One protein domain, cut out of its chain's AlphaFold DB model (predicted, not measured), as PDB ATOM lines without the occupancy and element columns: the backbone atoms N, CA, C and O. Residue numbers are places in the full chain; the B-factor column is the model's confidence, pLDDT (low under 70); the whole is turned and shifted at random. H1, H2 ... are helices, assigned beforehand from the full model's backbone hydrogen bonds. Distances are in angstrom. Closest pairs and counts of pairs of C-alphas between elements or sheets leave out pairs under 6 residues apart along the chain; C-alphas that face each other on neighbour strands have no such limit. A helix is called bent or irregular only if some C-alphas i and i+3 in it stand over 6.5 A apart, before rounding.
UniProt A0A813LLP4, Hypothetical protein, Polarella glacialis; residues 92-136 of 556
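This is residues 92 to 136 of the 556 residues of the protein "Hypothetical protein" of Polarella glacialis (UniProt A0A813LLP4). This is a drawn-out string of three helices with no common core: the long helix H2 runs 20.8 A from first to last C-alpha, the short helix H1 meets it at a corner at one end, and beyond its other end a winding stretch without a named element, residues 117 to 128, leads to the short helix H3. Residues 127 to 133, of which 129 to 133 belong to H3, stick out free of the rest. The printed part has 45 residues, with three named helices in the order H1, H2, H3 and no named strand; the class is all helix. The whole is extended, with a radius of gyration of the C-alphas of 15.3 A, and its C-alphas span 44 by 22 by 12 A, an outline that is only just flat.

Begin at Phe 92 and step to C-alpha 93 at (-34.718, -30.056, -53.155), where H1 starts; it takes in residues 93 to 98 and measures 8.7 A from first to last C-alpha. Next find C-alpha 102 at (-39.301, -35.325, -51.459), from which H2, residues 102 to 116, runs 20.8 A to C-alpha 116 at (-44.957, -28.134, -32.825). Residues 117 to 128 hold no named element. Then look for H3, residues 129 to 134, 8.5 A long, which ends at C-alpha 134 at (-38.512, -41.092, -16.052).

Look first at Phe 96 and His 102, whose C-alphas, 4.9 A apart, are the closest of H1 and H2. These two helices only just touch, with 3 pairs of C-alphas within 8 A, and they touch only at the corner by their link. H2 touches H1 with residues 102 to 103 alone. Their lines stand at a steep tilt of 45 degrees, and they run opposite ways. Their centres are 16.1 A apart. H3 touches no helix: it is apart from H1 and apart from H2. Along the backbone of H1, H2 and H3, every O i to N i+4 pair is within hydrogen-bond range. None of the three helices is bent.

The two C-alphas farthest apart are those of Glu 98 and Leu 133, at 44.2 A, while those of Phe 92 and Arg 136, the first and last printed, are 38.2 A apart. The printed part has no cut. The link from H1 to H2, with 3 residues, is tight; the link from H2 to H3, with 12 residues, is long. Read the B-factor column for the model's confidence: the mean pLDDT of the printed part is 71.3, with means of 89 for H1, 80 for H2 and 56 for H3. Residues 118 to 136 are under 70.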
ATOM      1  N   PHE A  92     -30.839 -28.972 -51.767       86.38
ATOM      2  CA  PHE A  92     -30.988 -30.376 -52.134       86.38
ATOM      3  C   PHE A  92     -32.391 -30.728 -52.649       86.38
ATOM      4  O   PHE A  92     -32.636 -31.891 -52.962       86.38
ATOM      5  N   THR A  93     -33.329 -29.776 -52.752       86.62
ATOM      6  CA  THR A  93     -34.718 -30.056 -53.155       86.62
ATOM      7  C   THR A  93     -34.787 -30.815 -54.481       86.62
ATOM      8  O   THR A  93     -35.527 -31.794 -54.582       86.62
ATOM      9  N   ALA A  94     -33.970 -30.443 -55.474       87.94
ATOM     10  CA  ALA A  94     -33.926 -31.135 -56.763       87.94
ATOM     11  C   ALA A  94     -33.447 -32.597 -56.635       87.94
ATOM     12  O   ALA A  94     -34.081 -33.495 -57.185       87.94
ATOM     13  N   GLU A  95     -32.396 -32.850 -55.849       91.50
ATOM     14  CA  GLU A  95     -31.886 -34.206 -55.583       91.50
ATOM     15  C   GLU A  95     -32.887 -35.055 -54.782       91.50
ATOM     16  O   GLU A  95     -33.053 -36.247 -55.047       91.50
ATOM     17  N   PHE A  96     -33.597 -34.453 -53.822       87.44
ATOM     18  CA  PHE A  96     -34.655 -35.124 -53.061       87.44
ATOM     19  C   PHE A  96     -35.841 -35.517 -53.949       87.44
ATOM     20  O   PHE A  96     -36.437 -36.577 -53.735       87.44
ATOM     21  N   ILE A  97     -36.186 -34.686 -54.940       89.25
ATOM     22  CA  ILE A  97     -37.231 -34.987 -55.928       89.25
ATOM     23  C   ILE A  97     -36.770 -36.115 -56.852       89.25
ATOM     24  O   ILE A  97     -37.503 -37.087 -57.021       89.25
ATOM     25  N   GLU A  98     -35.557 -36.022 -57.400       92.88
ATOM     26  CA  GLU A  98     -34.999 -37.027 -58.312       92.88
ATOM     27  C   GLU A  98     -34.917 -38.413 -57.660       92.88
ATOM     28  O   GLU A  98     -35.247 -39.422 -58.283       92.88
ATOM     29  N   ARG A  99     -34.553 -38.469 -56.374       92.06
ATOM     30  CA  ARG A  99     -34.452 -39.720 -55.609       92.06
ATOM     31  C   ARG A  99     -35.780 -40.203 -55.008       92.06
ATOM     32  O   ARG A  99     -35.796 -41.235 -54.347       92.06
ATOM     33  N   GLY A 100     -36.885 -39.479 -55.211       91.50
ATOM     34  CA  GLY A 100     -38.220 -39.866 -54.734       91.50
ATOM     35  C   GLY A 100     -38.481 -39.649 -53.235       91.50
ATOM     36  O   GLY A 100     -39.559 -39.991 -52.750       91.50
ATOM     37  N   TYR A 101     -37.547 -39.041 -52.502       88.00
ATOM     38  CA  TYR A 101     -37.654 -38.787 -51.058       88.00
ATOM     39  C   TYR A 101     -38.409 -37.497 -50.715       88.00
ATOM     40  O   TYR A 101     -38.779 -37.284 -49.561       88.00
ATOM     41  N   HIS A 102     -38.662 -36.624 -51.694       88.94
ATOM     42  CA  HIS A 102     -39.301 -35.325 -51.459       88.94
ATOM     43  C   HIS A 102     -40.657 -35.445 -50.742       88.94
ATOM     44  O   HIS A 102     -40.941 -34.691 -49.814       88.94
ATOM     45  N   ASN A 103     -41.478 -36.433 -51.111       81.00
ATOM     46  CA  ASN A 103     -42.770 -36.655 -50.458       81.00
ATOM     47  C   ASN A 103     -42.621 -37.139 -49.008       81.00
ATOM     48  O   ASN A 103     -43.384 -36.716 -48.142       81.00
ATOM     49  N   GLU A 104     -41.633 -37.989 -48.725       79.94
ATOM     50  CA  GLU A 104     -41.335 -38.458 -47.368       79.94
ATOM     51  C   GLU A 104     -40.838 -37.307 -46.484       79.94
ATOM     52  O   GLU A 104     -41.319 -37.132 -45.364       79.94
ATOM     53  N   TYR A 105     -39.976 -36.444 -47.030       82.75
ATOM     54  CA  TYR A 105     -39.516 -35.232 -46.358       82.75
ATOM     55  C   TYR A 105     -40.658 -34.245 -46.081       82.75
ATOM     56  O   TYR A 105     -40.780 -33.757 -44.957       82.75
ATOM     57  N   CYS A 106     -41.525 -33.961 -47.061       84.19
ATOM     58  CA  CYS A 106     -42.687 -33.093 -46.851       84.19
ATOM     59  C   CYS A 106     -43.626 -33.658 -45.779       84.19
ATOM     60  O   CYS A 106     -44.051 -32.914 -44.898       84.19
ATOM     61  N   ASN A 107     -43.883 -34.969 -45.794       77.75
ATOM     62  CA  ASN A 107     -44.699 -35.634 -44.778       77.75
ATOM     63  C   ASN A 107     -44.064 -35.553 -43.382       77.75
ATOM     64  O   ASN A 107     -44.763 -35.251 -42.412       77.75
ATOM     65  N   TRP A 108     -42.750 -35.770 -43.267       86.50
ATOM     66  CA  TRP A 108     -42.015 -35.613 -42.010       86.50
ATOM     67  C   TRP A 108     -42.052 -34.165 -41.507       86.50
ATOM     68  O   TRP A 108     -42.406 -33.929 -40.353       86.50
ATOM     69  N   ARG A 109     -41.751 -33.186 -42.370       88.06
ATOM     70  CA  ARG A 109     -41.744 -31.753 -42.040       88.06
ATOM     71  C   ARG A 109     -43.119 -31.293 -41.574       88.06
ATOM     72  O   ARG A 109     -43.228 -30.606 -40.561       88.06
ATOM     73  N   ASP A 110     -44.164 -31.673 -42.299       82.50
ATOM     74  CA  ASP A 110     -45.535 -31.305 -41.961       82.50
ATOM     75  C   ASP A 110     -45.984 -32.023 -40.679       82.50
ATOM     76  O   ASP A 110     -46.660 -31.417 -39.851       82.50
ATOM     77  N   GLY A 111     -45.542 -33.264 -40.448       78.94
ATOM     78  CA  GLY A 111     -45.706 -33.973 -39.177       78.94
ATOM     79  C   GLY A 111     -45.012 -33.269 -38.006       78.94
ATOM     80  O   GLY A 111     -45.626 -33.071 -36.958       78.94
ATOM     81  N   TYR A 112     -43.774 -32.811 -38.195       77.81
ATOM     82  CA  TYR A 112     -43.002 -32.056 -37.207       77.81
ATOM     83  C   TYR A 112     -43.619 -30.681 -36.910       77.81
ATOM     84  O   TYR A 112     -43.702 -30.260 -35.756       77.81
ATOM     85  N   LEU A 113     -44.114 -29.983 -37.936       77.19
ATOM     86  CA  LEU A 113     -44.828 -28.715 -37.780       77.19
ATOM     87  C   LEU A 113     -46.170 -28.903 -37.070       77.19
ATOM     88  O   LEU A 113     -46.501 -28.102 -36.201       77.19
ATOM     89  N   LYS A 114     -46.925 -29.960 -37.390       75.31
ATOM     90  CA  LYS A 114     -48.159 -30.322 -36.674       75.31
ATOM     91  C   LYS A 114     -47.883 -30.695 -35.218       75.31
ATOM     92  O   LYS A 114     -48.631 -30.273 -34.342       75.31
ATOM     93  N   TRP A 115     -46.782 -31.401 -34.950       73.12
ATOM     94  CA  TRP A 115     -46.294 -31.693 -33.598       73.12
ATOM     95  C   TRP A 115     -45.960 -30.403 -32.831       73.12
ATOM     96  O   TRP A 115     -46.453 -30.213 -31.724       73.12
ATOM     97  N   ARG A 116     -45.241 -29.447 -33.443       70.81
ATOM     98  CA  ARG A 116     -44.957 -28.134 -32.825       70.81
ATOM     99  C   ARG A 116     -46.188 -27.240 -32.653       70.81
ATOM    100  O   ARG A 116     -46.185 -26.383 -31.775       70.81
ATOM    101  N   LYS A 117     -47.218 -27.411 -33.486       74.75
ATOM    102  CA  LYS A 117     -48.501 -26.694 -33.389       74.75
ATOM    103  C   LYS A 117     -49.512 -27.380 -32.458       74.75
ATOM    104  O   LYS A 117     -50.600 -26.847 -32.281       74.75
ATOM    105  N   GLY A 118     -49.165 -28.531 -31.870       62.97
ATOM    106  CA  GLY A 118     -50.023 -29.263 -30.931       62.97
ATOM    107  C   GLY A 118     -51.229 -29.973 -31.566       62.97
ATOM    108  O   GLY A 118     -52.185 -30.274 -30.860       62.97
ATOM    109  N   GLU A 119     -51.221 -30.212 -32.885       66.62
ATOM    110  CA  GLU A 119     -52.361 -30.802 -33.617       66.62
ATOM    111  C   GLU A 119     -52.401 -32.335 -33.582       66.62
ATOM    112  O   GLU A 119     -53.473 -32.939 -33.613       66.62
ATOM    113  N   SER A 120     -51.247 -32.995 -33.516       54.59
ATOM    114  CA  SER A 120     -51.209 -34.394 -33.097       54.59
ATOM    115  C   SER A 120     -51.343 -34.431 -31.573       54.59
ATOM    116  O   SER A 120     -51.051 -33.448 -30.899       54.59
ATOM    117  N   LYS A 121     -51.680 -35.577 -30.977       53.72
ATOM    118  CA  LYS A 121     -51.412 -35.840 -29.546       53.72
ATOM    119  C   LYS A 121     -49.889 -35.845 -29.238       53.72
ATOM    120  O   LYS A 121     -49.412 -36.650 -28.451       53.72
ATOM    121  N   GLY A 122     -49.112 -35.018 -29.940       50.94
ATOM    122  CA  GLY A 122     -47.678 -34.836 -29.878       50.94
ATOM    123  C   GLY A 122     -47.280 -34.036 -28.645       50.94
ATOM    124  O   GLY A 122     -48.004 -33.153 -28.192       50.94
ATOM    125  N   ALA A 123     -46.142 -34.432 -28.077       49.62
ATOM    126  CA  ALA A 123     -45.578 -34.009 -26.795       49.62
ATOM    127  C   ALA A 123     -46.412 -34.312 -25.531       49.62
ATOM    128  O   ALA A 123     -45.910 -34.105 -24.428       49.62
ATOM    129  N   HIS A 124     -47.610 -34.898 -25.630       44.47
ATOM    130  CA  HIS A 124     -48.236 -35.593 -24.496       44.47
ATOM    131  C   HIS A 124     -47.548 -36.952 -24.293       44.47
ATOM    132  O   HIS A 124     -48.085 -37.997 -24.641       44.47
ATOM    133  N   GLY A 125     -46.327 -36.934 -23.755       50.72
ATOM    134  CA  GLY A 125     -45.621 -38.146 -23.329       50.72
ATOM    135  C   GLY A 125     -44.104 -38.105 -23.446       50.72
ATOM    136  O   GLY A 125     -43.457 -38.927 -22.813       50.72
ATOM    137  N   GLU A 126     -43.530 -37.159 -24.197       50.84
ATOM    138  CA  GLU A 126     -42.068 -37.059 -24.395       50.84
ATOM    139  C   GLU A 126     -41.426 -35.887 -23.632       50.84
ATOM    140  O   GLU A 126     -40.326 -36.036 -23.116       50.84
ATOM    141  N   ASN A 127     -42.148 -34.769 -23.474       49.94
ATOM    142  CA  ASN A 127     -41.777 -33.623 -22.623       49.94
ATOM    143  C   ASN A 127     -42.782 -33.433 -21.473       49.94
ATOM    144  O   ASN A 127     -42.979 -32.320 -20.984       49.94
ATOM    145  N   MET A 128     -43.491 -34.491 -21.066       54.31
ATOM    146  CA  MET A 128     -44.224 -34.400 -19.808       54.31
ATOM    147  C   MET A 128     -43.200 -34.388 -18.677       54.31
ATOM    148  O   MET A 128     -42.158 -35.033 -18.772       54.31
ATOM    149  N   GLU A 129     -43.500 -33.675 -17.597       55.88
ATOM    150  CA  GLU A 129     -42.712 -33.724 -16.363       55.88
ATOM    151  C   GLU A 129     -42.415 -35.178 -15.969       55.88
ATOM    152  O   GLU A 129     -41.276 -35.512 -15.673       55.88
ATOM    153  N   LYS A 130     -43.388 -36.082 -16.154       54.78
ATOM    154  CA  LYS A 130     -43.217 -37.535 -15.994       54.78
ATOM    155  C   LYS A 130     -42.129 -38.157 -16.863       54.78
ATOM    156  O   LYS A 130     -41.459 -39.069 -16.404       54.78
ATOM    157  N   THR A 131     -41.945 -37.710 -18.099       56.94
ATOM    158  CA  THR A 131     -40.909 -38.231 -18.998       56.94
ATOM    159  C   THR A 131     -39.546 -37.660 -18.657       56.94
ATOM    160  O   THR A 131     -38.562 -38.382 -18.713       56.94
ATOM    161  N   HIS A 132     -39.478 -36.394 -18.238       57.03
ATOM    162  CA  HIS A 132     -38.254 -35.831 -17.673       57.03
ATOM    163  C   HIS A 132     -37.873 -36.512 -16.358       57.03
ATOM    164  O   HIS A 132     -36.694 -36.755 -16.149       57.03
ATOM    165  N   LEU A 133     -38.848 -36.866 -15.516       54.75
ATOM    166  CA  LEU A 133     -38.659 -37.649 -14.294       54.75
ATOM    167  C   LEU A 133     -38.279 -39.108 -14.596       54.75
ATOM    168  O   LEU A 133     -37.423 -39.651 -13.911       54.75
ATOM    169  N   ALA A 134     -38.855 -39.731 -15.628       55.38
ATOM    170  CA  ALA A 134     -38.512 -41.092 -16.052       55.38
ATOM    171  C   ALA A 134     -37.145 -41.172 -16.753       55.38
ATOM    172  O   ALA A 134     -36.456 -42.179 -16.637       55.38
ATOM    173  N   ASN A 135     -36.751 -40.105 -17.453       54.41
ATOM    174  CA  ASN A 135     -35.427 -39.925 -18.044       54.41
ATOM    175  C   ASN A 135     -34.466 -39.206 -17.091       54.41
ATOM    176  O   ASN A 135     -33.388 -38.797 -17.531       54.41
ATOM    177  N   ARG A 136     -34.840 -38.990 -15.816       57.47
ATOM    178  CA  ARG A 136     -33.880 -38.431 -14.868       57.47
ATOM    179  C   ARG A 136     -32.716 -39.415 -14.776       57.47
ATOM    180  O   ARG A 136     -32.955 -40.625 -14.742       57.47
TER     181      ARG A 136